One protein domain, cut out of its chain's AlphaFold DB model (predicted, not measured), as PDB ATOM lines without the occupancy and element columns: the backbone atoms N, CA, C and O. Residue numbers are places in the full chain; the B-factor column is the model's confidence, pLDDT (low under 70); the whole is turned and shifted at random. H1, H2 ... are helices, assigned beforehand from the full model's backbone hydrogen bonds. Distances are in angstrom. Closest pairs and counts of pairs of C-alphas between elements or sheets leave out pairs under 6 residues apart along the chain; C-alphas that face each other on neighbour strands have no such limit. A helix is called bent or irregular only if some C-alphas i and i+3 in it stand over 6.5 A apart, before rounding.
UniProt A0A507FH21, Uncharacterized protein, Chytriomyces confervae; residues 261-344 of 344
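AT A GLANCE: This is residues 261 to 344 of the 344 residues of an uncharacterized protein of Chytriomyces confervae (UniProt A0A507FH21). Helix H3 packs crosswise on H1, H2 and H4 in a compact body, and the tail, residues 337 to 344, sticks out. The printed part has 84 residues with four named helices, H1 to H4, and is all helix. It is compact, radius of gyration of the C-alphas 13.0 A, spanning 41 by 26 by 26 A.

IN THESE COORDINATES: H1, residues 262 to 273, begins at C-alpha (-20.038, -14.189, 23.371) and spans 16.2 A; H2, residues 280 to 292, 18.1 A; H3, residues 297 to 310, 20.2 A. H4, residues 318 to 335, spans 24.2 A, has a kink of 40 degrees near residue 325 and ends at C-alpha (-8.772, -14.356, 23.939). H3 and H4 are irregular: C-alphas 298 and 301 are 7.6 A apart, 319 and 322 7.8 A.

HOW THE PARTS SIT: H3 is the hub. Its residues 305 to 309 alone touch H4, about perpendicular at 88 degrees; the closest C-alphas, Leu 308 and Gln 328, are 5.1 A apart. Every O i to N i+4 pair is within hydrogen-bond range in H1 and H2, 8 of 10 in H3, 11 of 14 in H4.

THE WHOLE: The printed part has no cut and no long link; residues 342 to 344 have pLDDT under 70.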
ATOM      1  N   GLN A 261     -17.206 -15.045  19.817       93.69
ATOM      2  CA  GLN A 261     -17.236 -15.658  21.146       93.69
ATOM      3  C   GLN A 261     -17.952 -14.757  22.166       93.69
ATOM      4  O   GLN A 261     -17.307 -13.940  22.830       93.69
ATOM      5  N   PRO A 262     -19.270 -14.957  22.388       93.25
ATOM      6  CA  PRO A 262     -20.038 -14.189  23.371       93.25
ATOM      7  C   PRO A 262     -19.448 -14.220  24.787       93.25
ATOM      8  O   PRO A 262     -19.563 -13.253  25.536       93.25
ATOM      9  N   SER A 263     -18.777 -15.315  25.164       94.31
ATOM     10  CA  SER A 263     -18.071 -15.423  26.443       94.31
ATOM     11  C   SER A 263     -16.915 -14.426  26.561       94.31
ATOM     12  O   SER A 263     -16.765 -13.795  27.606       94.31
ATOM     13  N   TYR A 264     -16.122 -14.241  25.504       96.06
ATOM     14  CA  TYR A 264     -15.031 -13.267  25.488       96.06
ATOM     15  C   TYR A 264     -15.567 -11.829  25.451       96.06
ATOM     16  O   TYR A 264     -15.082 -10.972  26.191       96.06
ATOM     17  N   GLN A 265     -16.634 -11.579  24.687       96.19
ATOM     18  CA  GLN A 265     -17.338 -10.294  24.702       96.19
ATOM     19  C   GLN A 265     -17.836  -9.928  26.110       96.19
ATOM     20  O   GLN A 265     -17.628  -8.802  26.563       96.19
ATOM     21  N   ALA A 266     -18.443 -10.878  26.829       96.12
ATOM     22  CA  ALA A 266     -18.916 -10.668  28.198       96.12
ATOM     23  C   ALA A 266     -17.771 -10.352  29.175       96.12
ATOM     24  O   ALA A 266     -17.928  -9.499  30.054       96.12
ATOM     25  N   VAL A 267     -16.606 -10.990  29.005       96.25
ATOM     26  CA  VAL A 267     -15.392 -10.656  29.767       96.25
ATOM     27  C   VAL A 267     -14.949  -9.226  29.466       96.25
ATOM     28  O   VAL A 267     -14.726  -8.465  30.402       96.25
ATOM     29  N   CYS A 268     -14.872  -8.833  28.193       97.44
ATOM     30  CA  CYS A 268     -14.482  -7.475  27.805       97.44
ATOM     31  C   CYS A 268     -15.425  -6.424  28.401       97.44
ATOM     32  O   CYS A 268     -14.954  -5.447  28.980       97.44
ATOM     33  N   ALA A 269     -16.741  -6.647  28.313       96.62
ATOM     34  CA  ALA A 269     -17.747  -5.763  28.900       96.62
ATOM     35  C   ALA A 269     -17.571  -5.647  30.418       96.62
ATOM     36  O   ALA A 269     -17.488  -4.542  30.948       96.62
ATOM     37  N   THR A 270     -17.416  -6.781  31.108       95.44
ATOM     38  CA  THR A 270     -17.188  -6.809  32.560       95.44
ATOM     39  C   THR A 270     -15.929  -6.035  32.935       95.44
ATOM     40  O   THR A 270     -15.971  -5.193  33.819       95.44
ATOM     41  N   VAL A 271     -14.818  -6.270  32.234       93.88
ATOM     42  CA  VAL A 271     -13.551  -5.566  32.473       93.88
ATOM     43  C   VAL A 271     -13.695  -4.060  32.246       93.88
ATOM     44  O   VAL A 271     -13.134  -3.277  33.003       93.88
ATOM     45  N   PHE A 272     -14.439  -3.644  31.222       93.88
ATOM     46  CA  PHE A 272     -14.621  -2.232  30.891       93.88
ATOM     47  C   PHE A 272     -15.605  -1.504  31.824       93.88
ATOM     48  O   PHE A 272     -15.490  -0.290  32.019       93.88
ATOM     49  N   ASP A 273     -16.584  -2.210  32.391       91.38
ATOM     50  CA  ASP A 273     -17.617  -1.638  33.262       91.38
ATOM     51  C   ASP A 273     -17.323  -1.767  34.759       91.38
ATOM     52  O   ASP A 273     -17.797  -0.943  35.541       91.38
ATOM     53  N   ASP A 274     -16.522  -2.748  35.171       89.50
ATOM     54  CA  ASP A 274     -16.166  -2.961  36.570       89.50
ATOM     55  C   ASP A 274     -15.079  -1.976  37.028       89.50
ATOM     56  O   ASP A 274     -13.909  -2.066  36.643       89.50
ATOM     57  N   ALA A 275     -15.462  -1.065  37.927       78.00
ATOM     58  CA  ALA A 275     -14.568  -0.076  38.528       78.00
ATOM     59  C   ALA A 275     -13.413  -0.694  39.345       78.00
ATOM     60  O   ALA A 275     -12.435  -0.009  39.647       78.00
ATOM     61  N   SER A 276     -13.506  -1.978  39.721       82.88
ATOM     62  CA  SER A 276     -12.402  -2.714  40.347       82.88
ATOM     63  C   SER A 276     -11.321  -3.142  39.348       82.88
ATOM     64  O   SER A 276     -10.185  -3.389  39.756       82.88
ATOM     65  N   GLN A 277     -11.655  -3.202  38.053       83.25
ATOM     66  CA  GLN A 277     -10.748  -3.583  36.968       83.25
ATOM     67  C   GLN A 277     -10.193  -2.361  36.236       83.25
ATOM     68  O   GLN A 277      -8.995  -2.297  35.958       83.25
ATOM     69  N   VAL A 278     -11.058  -1.392  35.936       88.38
ATOM     70  CA  VAL A 278     -10.724  -0.186  35.175       88.38
ATOM     71  C   VAL A 278     -11.124   1.045  35.972       88.38
ATOM     72  O   VAL A 278     -12.275   1.206  36.364       88.38
ATOM     73  N   SER A 279     -10.186   1.968  36.169       93.81
ATOM     74  CA  SER A 279     -10.499   3.244  36.804       93.81
ATOM     75  C   SER A 279     -11.389   4.110  35.903       93.81
ATOM     76  O   SER A 279     -11.158   4.218  34.696       93.81
ATOM     77  N   ASP A 280     -12.350   4.835  36.485       94.44
ATOM     78  CA  ASP A 280     -13.230   5.751  35.731       94.44
ATOM     79  C   ASP A 280     -12.445   6.787  34.915       94.44
ATOM     80  O   ASP A 280     -12.844   7.195  33.819       94.44
ATOM     81  N   SER A 281     -11.294   7.213  35.445       95.56
ATOM     82  CA  SER A 281     -10.400   8.144  34.759       95.56
ATOM     83  C   SER A 281      -9.768   7.521  33.516       95.56
ATOM     84  O   SER A 281      -9.680   8.197  32.489       95.56
ATOM     85  N   PHE A 282      -9.351   6.253  33.588       95.31
ATOM     86  CA  PHE A 282      -8.814   5.538  32.437       95.31
ATOM     87  C   PHE A 282      -9.903   5.261  31.400       95.31
ATOM     88  O   PHE A 282      -9.726   5.629  30.240       95.31
ATOM     89  N   LYS A 283     -11.070   4.749  31.817       95.62
ATOM     90  CA  LYS A 283     -12.235   4.538  30.939       95.62
ATOM     91  C   LYS A 283     -12.625   5.807  30.186       95.62
ATOM     92  O   LYS A 283     -12.769   5.801  28.966       95.62
ATOM     93  N   THR A 284     -12.738   6.926  30.903       96.31
ATOM     94  CA  THR A 284     -13.058   8.230  30.306       96.31
ATOM     95  C   THR A 284     -11.992   8.666  29.302       96.31
ATOM     96  O   THR A 284     -12.326   9.244  28.268       96.31
ATOM     97  N   HIS A 285     -10.713   8.422  29.599       96.81
ATOM     98  CA  HIS A 285      -9.620   8.754  28.692       96.81
ATOM     99  C   HIS A 285      -9.670   7.916  27.411       96.81
ATOM    100  O   HIS A 285      -9.686   8.499  26.333       96.81
ATOM    101  N   VAL A 286      -9.773   6.591  27.531       95.81
ATOM    102  CA  VAL A 286      -9.891   5.657  26.398       95.81
ATOM    103  C   VAL A 286     -11.056   6.047  25.493       95.81
ATOM    104  O   VAL A 286     -10.864   6.239  24.297       95.81
ATOM    105  N   THR A 287     -12.248   6.243  26.061       96.69
ATOM    106  CA  THR A 287     -13.442   6.649  25.308       96.69
ATOM    107  C   THR A 287     -13.211   7.948  24.535       96.69
ATOM    108  O   THR A 287     -13.572   8.044  23.366       96.69
ATOM    109  N   LYS A 288     -12.576   8.950  25.158       97.12
ATOM    110  CA  LYS A 288     -12.262  10.223  24.490       97.12
ATOM    111  C   LYS A 288     -11.235  10.060  23.372       97.12
ATOM    112  O   LYS A 288     -11.417  10.669  22.323       97.12
ATOM    113  N   GLU A 289     -10.185   9.269  23.586       96.56
ATOM    114  CA  GLU A 289      -9.167   8.993  22.563       96.56
ATOM    115  C   GLU A 289      -9.777   8.261  21.362       96.56
ATOM    116  O   GLU A 289      -9.588   8.696  20.231       96.56
ATOM    117  N   LEU A 290     -10.588   7.222  21.586       95.75
ATOM    118  CA  LEU A 290     -11.233   6.478  20.499       95.75
ATOM    119  C   LEU A 290     -12.218   7.352  19.705       95.75
ATOM    120  O   LEU A 290     -12.219   7.324  18.475       95.75
ATOM    121  N   ILE A 291     -12.993   8.210  20.376       95.38
ATOM    122  CA  ILE A 291     -13.843   9.197  19.689       95.38
ATOM    123  C   ILE A 291     -12.991  10.184  18.878       95.38
ATOM    124  O   ILE A 291     -13.348  10.520  17.751       95.38
ATOM    125  N   LEU A 292     -11.847  10.632  19.409       94.19
ATOM    126  CA  LEU A 292     -10.914  11.504  18.688       94.19
ATOM    127  C   LEU A 292     -10.316  10.810  17.452       94.19
ATOM    128  O   LEU A 292     -10.061  11.465  16.440       94.19
ATOM    129  N   TRP A 293     -10.140   9.489  17.501       91.38
ATOM    130  CA  TRP A 293      -9.741   8.664  16.355       91.38
ATOM    131  C   TRP A 293     -10.900   8.413  15.367       91.38
ATOM    132  O   TRP A 293     -10.673   7.883  14.282       91.38
ATOM    133  N   ASN A 294     -12.095   8.949  15.653       90.31
ATOM    134  CA  ASN A 294     -13.349   8.856  14.896       90.31
ATOM    135  C   ASN A 294     -14.083   7.514  14.989       90.31
ATOM    136  O   ASN A 294     -14.869   7.199  14.096       90.31
ATOM    137  N   TYR A 295     -13.876   6.748  16.057       92.25
ATOM    138  CA  TYR A 295     -14.691   5.565  16.306       92.25
ATOM    139  C   TYR A 295     -16.085   5.938  16.821       92.25
ATOM    140  O   TYR A 295     -16.251   6.857  17.630       92.25
ATOM    141  N   SER A 296     -17.099   5.201  16.358       91.62
ATOM    142  CA  SER A 296     -18.471   5.332  16.855       91.62
ATOM    143  C   SER A 296     -18.565   4.870  18.316       91.62
ATOM    144  O   SER A 296     -17.942   3.867  18.677       91.62
ATOM    145  N   PRO A 297     -19.411   5.499  19.157       93.50
ATOM    146  CA  PRO A 297     -19.679   5.014  20.510       93.50
ATOM    147  C   PRO A 297     -20.086   3.536  20.582       93.50
ATOM    148  O   PRO A 297     -19.787   2.869  21.567       93.50
ATOM    149  N   SER A 298     -20.737   3.015  19.536       93.94
ATOM    150  CA  SER A 298     -21.199   1.623  19.479       93.94
ATOM    151  C   SER A 298     -20.077   0.588  19.360       93.94
ATOM    152  O   SER A 298     -20.322  -0.574  19.666       93.94
ATOM    153  N   VAL A 299     -18.874   0.982  18.924       94.75
ATOM    154  CA  VAL A 299     -17.730   0.069  18.724       94.75
ATOM    155  C   VAL A 299     -16.610   0.276  19.743       94.75
ATOM    156  O   VAL A 299     -15.637  -0.464  19.739       94.75
ATOM    157  N   ILE A 300     -16.751   1.233  20.669       96.06
ATOM    158  CA  ILE A 300     -15.705   1.575  21.650       96.06
ATOM    159  C   ILE A 300     -15.207   0.359  22.427       96.06
ATOM    160  O   ILE A 300     -14.007   0.239  22.650       96.06
ATOM    161  N   LEU A 301     -16.111  -0.527  22.852       97.56
ATOM    162  CA  LEU A 301     -15.728  -1.712  23.617       97.56
ATOM    163  C   LEU A 301     -14.875  -2.682  22.785       97.56
ATOM    164  O   LEU A 301     -13.914  -3.249  23.304       97.56
ATOM    165  N   ASP A 302     -15.226  -2.854  21.512       97.88
ATOM    166  CA  ASP A 302     -14.517  -3.738  20.589       97.88
ATOM    167  C   ASP A 302     -13.128  -3.175  20.238       97.88
ATOM    168  O   ASP A 302     -12.108  -3.846  20.380       97.88
ATOM    169  N   GLU A 303     -13.058  -1.885  19.920       97.31
ATOM    170  CA  GLU A 303     -11.794  -1.184  19.674       97.31
ATOM    171  C   GLU A 303     -10.888  -1.186  20.907       97.31
ATOM    172  O   GLU A 303      -9.692  -1.461  20.829       97.31
ATOM    173  N   PHE A 304     -11.454  -0.916  22.084       97.06
ATOM    174  CA  PHE A 304     -10.711  -0.937  23.338       97.06
ATOM    175  C   PHE A 304     -10.019  -2.283  23.567       97.06
ATOM    176  O   PHE A 304      -8.822  -2.306  23.877       97.06
ATOM    177  N   GLN A 305     -10.748  -3.394  23.416       97.44
ATOM    178  CA  GLN A 305     -10.159  -4.712  23.628       97.44
ATOM    179  C   GLN A 305      -9.127  -5.042  22.541       97.44
ATOM    180  O   GLN A 305      -8.045  -5.526  22.881       97.44
ATOM    181  N   ALA A 306      -9.386  -4.688  21.277       97.56
ATOM    182  CA  ALA A 306      -8.465  -4.932  20.171       97.56
ATOM    183  C   ALA A 306      -7.137  -4.180  20.356       97.56
ATOM    184  O   ALA A 306      -6.068  -4.797  20.320       97.56
ATOM    185  N   TYR A 307      -7.177  -2.885  20.689       97.25
ATOM    186  CA  TYR A 307      -5.974  -2.089  20.958       97.25
ATOM    187  C   TYR A 307      -5.194  -2.565  22.187       97.25
ATOM    188  O   TYR A 307      -3.960  -2.544  22.174       97.25
ATOM    189  N   LEU A 308      -5.871  -3.009  23.252       95.88
ATOM    190  CA  LEU A 308      -5.186  -3.589  24.410       95.88
ATOM    191  C   LEU A 308      -4.526  -4.927  24.076       95.88
ATOM    192  O   LEU A 308      -3.428  -5.210  24.559       95.88
ATOM    193  N   VAL A 309      -5.172  -5.762  23.267       94.94
ATOM    194  CA  VAL A 309      -4.644  -7.067  22.865       94.94
ATOM    195  C   VAL A 309      -3.494  -6.923  21.874       94.94
ATOM    196  O   VAL A 309      -2.505  -7.641  22.011       94.94
ATOM    197  N   GLU A 310      -3.576  -6.007  20.916       93.19
ATOM    198  CA  GLU A 310      -2.535  -5.739  19.922       93.19
ATOM    199  C   GLU A 310      -1.339  -5.001  20.533       93.19
ATOM    200  O   GLU A 310      -0.189  -5.445  20.437       93.19
ATOM    201  N   GLY A 311      -1.618  -3.838  21.119       80.94
ATOM    202  CA  GLY A 311      -0.664  -2.749  21.226       80.94
ATOM    203  C   GLY A 311       0.363  -2.901  22.345       80.94
ATOM    204  O   GLY A 311       0.293  -3.788  23.202       80.94
ATOM    205  N   PRO A 312       1.358  -2.000  22.397       85.69
ATOM    206  CA  PRO A 312       2.155  -1.857  23.603       85.69
ATOM    207  C   PRO A 312       1.247  -1.422  24.757       85.69
ATOM    208  O   PRO A 312       0.255  -0.726  24.556       85.69
ATOM    209  N   ALA A 313       1.661  -1.699  25.993       85.19
ATOM    210  CA  ALA A 313       0.964  -1.193  27.176       85.19
ATOM    211  C   ALA A 313       0.786   0.343  27.173       85.19
ATOM    212  O   ALA A 313      -0.028   0.880  27.903       85.19
ATOM    213  N   THR A 314       1.536   1.076  26.349       88.12
ATOM    214  CA  THR A 314       1.431   2.530  26.194       88.12
ATOM    215  C   THR A 314       0.475   2.976  25.082       88.12
ATOM    216  O   THR A 314       0.572   4.134  24.682       88.12
ATOM    217  N   VAL A 315      -0.376   2.101  24.530       92.06
ATOM    218  CA  VAL A 315      -1.279   2.435  23.407       92.06
ATOM    219  C   VAL A 315      -2.185   3.628  23.732       92.06
ATOM    220  O   VAL A 315      -2.285   4.551  22.935       92.06
ATOM    221  N   PHE A 316      -2.687   3.703  24.966       93.88
ATOM    222  CA  PHE A 316      -3.435   4.853  25.488       93.88
ATOM    223  C   PHE A 316      -2.542   5.834  26.263       93.88
ATOM    224  O   PHE A 316      -2.977   6.514  27.179       93.88
ATOM    225  N   GLY A 317      -1.250   5.904  25.945       93.56
ATOM    226  CA  GLY A 317      -0.306   6.835  26.560       93.56
ATOM    227  C   GLY A 317       0.434   6.301  27.794       93.56
ATOM    228  O   GLY A 317       0.021   5.384  28.500       93.56
ATOM    229  N   LYS A 318       1.593   6.913  28.076       94.81
ATOM    230  CA  LYS A 318       2.541   6.446  29.111       94.81
ATOM    231  C   LYS A 318       1.974   6.468  30.531       94.81
ATOM    232  O   LYS A 318       2.366   5.636  31.343       94.81
ATOM    233  N   ARG A 319       1.075   7.412  30.825       96.31
ATOM    234  CA  ARG A 319       0.431   7.544  32.141       96.31
ATOM    235  C   ARG A 319      -0.339   6.278  32.520       96.31
ATOM    236  O   ARG A 319      -0.323   5.894  33.682       96.31
ATOM    237  N   TRP A 320      -0.970   5.638  31.543       95.75
ATOM    238  CA  TRP A 320      -1.866   4.505  31.752       95.75
ATOM    239  C   TRP A 320      -1.190   3.155  31.517       95.75
ATOM    240  O   TRP A 320      -1.850   2.122  31.524       95.75
ATOM    241  N   ALA A 321       0.135   3.141  31.339       95.06
ATOM    242  CA  ALA A 321       0.860   1.949  30.920       95.06
ATOM    243  C   ALA A 321       0.762   0.783  31.910       95.06
ATOM    244  O   ALA A 321       0.714  -0.373  31.499       95.06
ATOM    245  N   VAL A 322       0.732   1.069  33.212       94.50
ATOM    246  CA  VAL A 322       0.613   0.027  34.245       94.50
ATOM    247  C   VAL A 322      -0.762  -0.640  34.177       94.50
ATOM    248  O   VAL A 322      -0.841  -1.864  34.118       94.50
ATOM    249  N   GLU A 323      -1.822   0.163  34.116       94.50
ATOM    250  CA  GLU A 323      -3.212  -0.295  34.036       94.50
ATOM    251  C   GLU A 323      -3.477  -1.028  32.713       94.50
ATOM    252  O   GLU A 323      -3.897  -2.182  32.714       94.50
ATOM    253  N   SER A 324      -3.079  -0.434  31.585       95.31
ATOM    254  CA  SER A 324      -3.177  -1.055  30.257       95.31
ATOM    255  C   SER A 324      -2.434  -2.393  30.181       95.31
ATOM    256  O   SER A 324      -2.930  -3.329  29.566       95.31
ATOM    257  N   LYS A 325      -1.268  -2.533  30.833       95.19
ATOM    258  CA  LYS A 325      -0.530  -3.807  30.880       95.19
ATOM    259  C   LYS A 325      -1.273  -4.883  31.678       95.19
ATOM    260  O   LYS A 325      -1.265  -6.050  31.276       95.19
ATOM    261  N   ALA A 326      -1.869  -4.513  32.811       94.38
ATOM    262  CA  ALA A 326      -2.648  -5.439  33.629       94.38
ATOM    263  C   ALA A 326      -3.867  -5.950  32.846       94.38
ATOM    264  O   ALA A 326      -4.053  -7.159  32.716       94.38
ATOM    265  N   LEU A 327      -4.607  -5.032  32.220       95.38
ATOM    266  CA  LEU A 327      -5.773  -5.345  31.395       95.38
ATOM    267  C   LEU A 327      -5.399  -6.162  30.158       95.38
ATOM    268  O   LEU A 327      -6.034  -7.169  29.877       95.38
ATOM    269  N   GLN A 328      -4.316  -5.803  29.467       95.06
ATOM    270  CA  GLN A 328      -3.786  -6.586  28.350       95.06
ATOM    271  C   GLN A 328      -3.494  -8.035  28.763       95.06
ATOM    272  O   GLN A 328      -3.802  -8.962  28.018       95.06
ATOM    273  N   THR A 329      -2.894  -8.241  29.939       94.31
ATOM    274  CA  THR A 329      -2.587  -9.589  30.443       94.31
ATOM    275  C   THR A 329      -3.870 -10.384  30.683       94.31
ATOM    276  O   THR A 329      -3.954 -11.541  30.272       94.31
ATOM    277  N   LEU A 330      -4.876  -9.746  31.288       94.88
ATOM    278  CA  LEU A 330      -6.180 -10.342  31.563       94.88
ATOM    279  C   LEU A 330      -6.960 -10.672  30.281       94.88
ATOM    280  O   LEU A 330      -7.482 -11.774  30.143       94.88
ATOM    281  N   LEU A 331      -7.035  -9.748  29.324       96.00
ATOM    282  CA  LEU A 331      -7.769  -9.968  28.076       96.00
ATOM    283  C   LEU A 331      -7.092 -11.045  27.222       96.00
ATOM    284  O   LEU A 331      -7.755 -11.971  26.760       96.00
ATOM    285  N   ARG A 332      -5.757 -11.022  27.102       95.06
ATOM    286  CA  ARG A 332      -5.015 -12.054  26.357       95.06
ATOM    287  C   ARG A 332      -5.160 -13.454  26.952       95.06
ATOM    288  O   ARG A 332      -5.102 -14.419  26.198       95.06
ATOM    289  N   SER A 333      -5.365 -13.595  28.267       95.06
ATOM    290  CA  SER A 333      -5.614 -14.917  28.857       95.06
ATOM    291  C   SER A 333      -6.989 -15.487  28.492       95.06
ATOM    292  O   SER A 333      -7.166 -16.699  28.571       95.06
ATOM    293  N   HIS A 334      -7.944 -14.639  28.096       95.44
ATOM    294  CA  HIS A 334      -9.301 -15.039  27.706       95.44
ATOM    295  C   HIS A 334      -9.508 -15.103  26.189       95.44
ATOM    296  O   HIS A 334     -10.345 -15.876  25.739       95.44
ATOM    297  N   LEU A 335      -8.732 -14.344  25.407       94.25
ATOM    298  CA  LEU A 335      -8.772 -14.356  23.939       94.25
ATOM    299  C   LEU A 335      -8.445 -15.742  23.350       94.25
ATOM    300  O   LEU A 335      -8.881 -16.091  22.256       94.25
ATOM    301  N   GLY A 336      -7.654 -16.533  24.077       89.94
ATOM    302  CA  GLY A 336      -7.157 -17.820  23.611       89.94
ATOM    303  C   GLY A 336      -5.920 -17.694  22.712       89.94
ATOM    304  O   GLY A 336      -5.286 -16.636  22.641       89.94
ATOM    305  N   PRO A 337      -5.505 -18.797  22.064       90.94
ATOM    306  CA  PRO A 337      -4.309 -18.803  21.238       90.94
ATOM    307  C   PRO A 337      -4.516 -17.954  19.982       90.94
ATOM    308  O   PRO A 337      -5.436 -18.182  19.201       90.94
ATOM    309  N   ILE A 338      -3.607 -17.007  19.762       92.00
ATOM    310  CA  ILE A 338      -3.504 -16.294  18.490       92.00
ATOM    311  C   ILE A 338      -2.825 -17.242  17.488       92.00
ATOM    312  O   ILE A 338      -1.755 -17.774  17.813       92.00
ATOM    313  N   PRO A 339      -3.399 -17.470  16.292       91.12
ATOM    314  CA  PRO A 339      -2.791 -18.330  15.289       91.12
ATOM    315  C   PRO A 339      -1.349 -17.927  14.980       91.12
ATOM    316  O   PRO A 339      -1.000 -16.743  14.955       91.12
ATOM    317  N   ALA A 340      -0.495 -18.923  14.747       85.25
ATOM    318  CA  ALA A 340       0.905 -18.672  14.453       85.25
ATOM    319  C   ALA A 340       1.040 -17.822  13.182       85.25
ATOM    320  O   ALA A 340       0.466 -18.119  12.134       85.25
ATOM    321  N   PHE A 341       1.830 -16.756  13.284       74.06
ATOM    322  CA  PHE A 341       2.154 -15.922  12.141       74.06
ATOM    323  C   PHE A 341       3.243 -16.601  11.307       74.06
ATOM    324  O   PHE A 341       4.436 -16.443  11.586       74.06
ATOM    325  N   ASP A 342       2.840 -17.341  10.277       64.75
ATOM    326  CA  ASP A 342       3.774 -17.914   9.310       64.75
ATOM    327  C   ASP A 342       4.284 -16.817   8.365       64.75
ATOM    328  O   ASP A 342       3.729 -16.569   7.289       64.75
ATOM    329  N   ALA A 343       5.351 -16.135   8.784       54.81
ATOM    330  CA  ALA A 343       6.171 -15.282   7.927       54.81
ATOM    331  C   ALA A 343       7.078 -16.177   7.067       54.81
ATOM    332  O   ALA A 343       8.249 -16.366   7.393       54.81
ATOM    333  N   LYS A 344       6.518 -16.800   6.032       54.25
ATOM    334  CA  LYS A 344       7.300 -17.460   4.983       54.25
ATOM    335  C   LYS A 344       7.301 -16.603   3.736       54.25
ATOM    336  O   LYS A 344       6.209 -16.085   3.404       54.25
TER     337      LYS A 344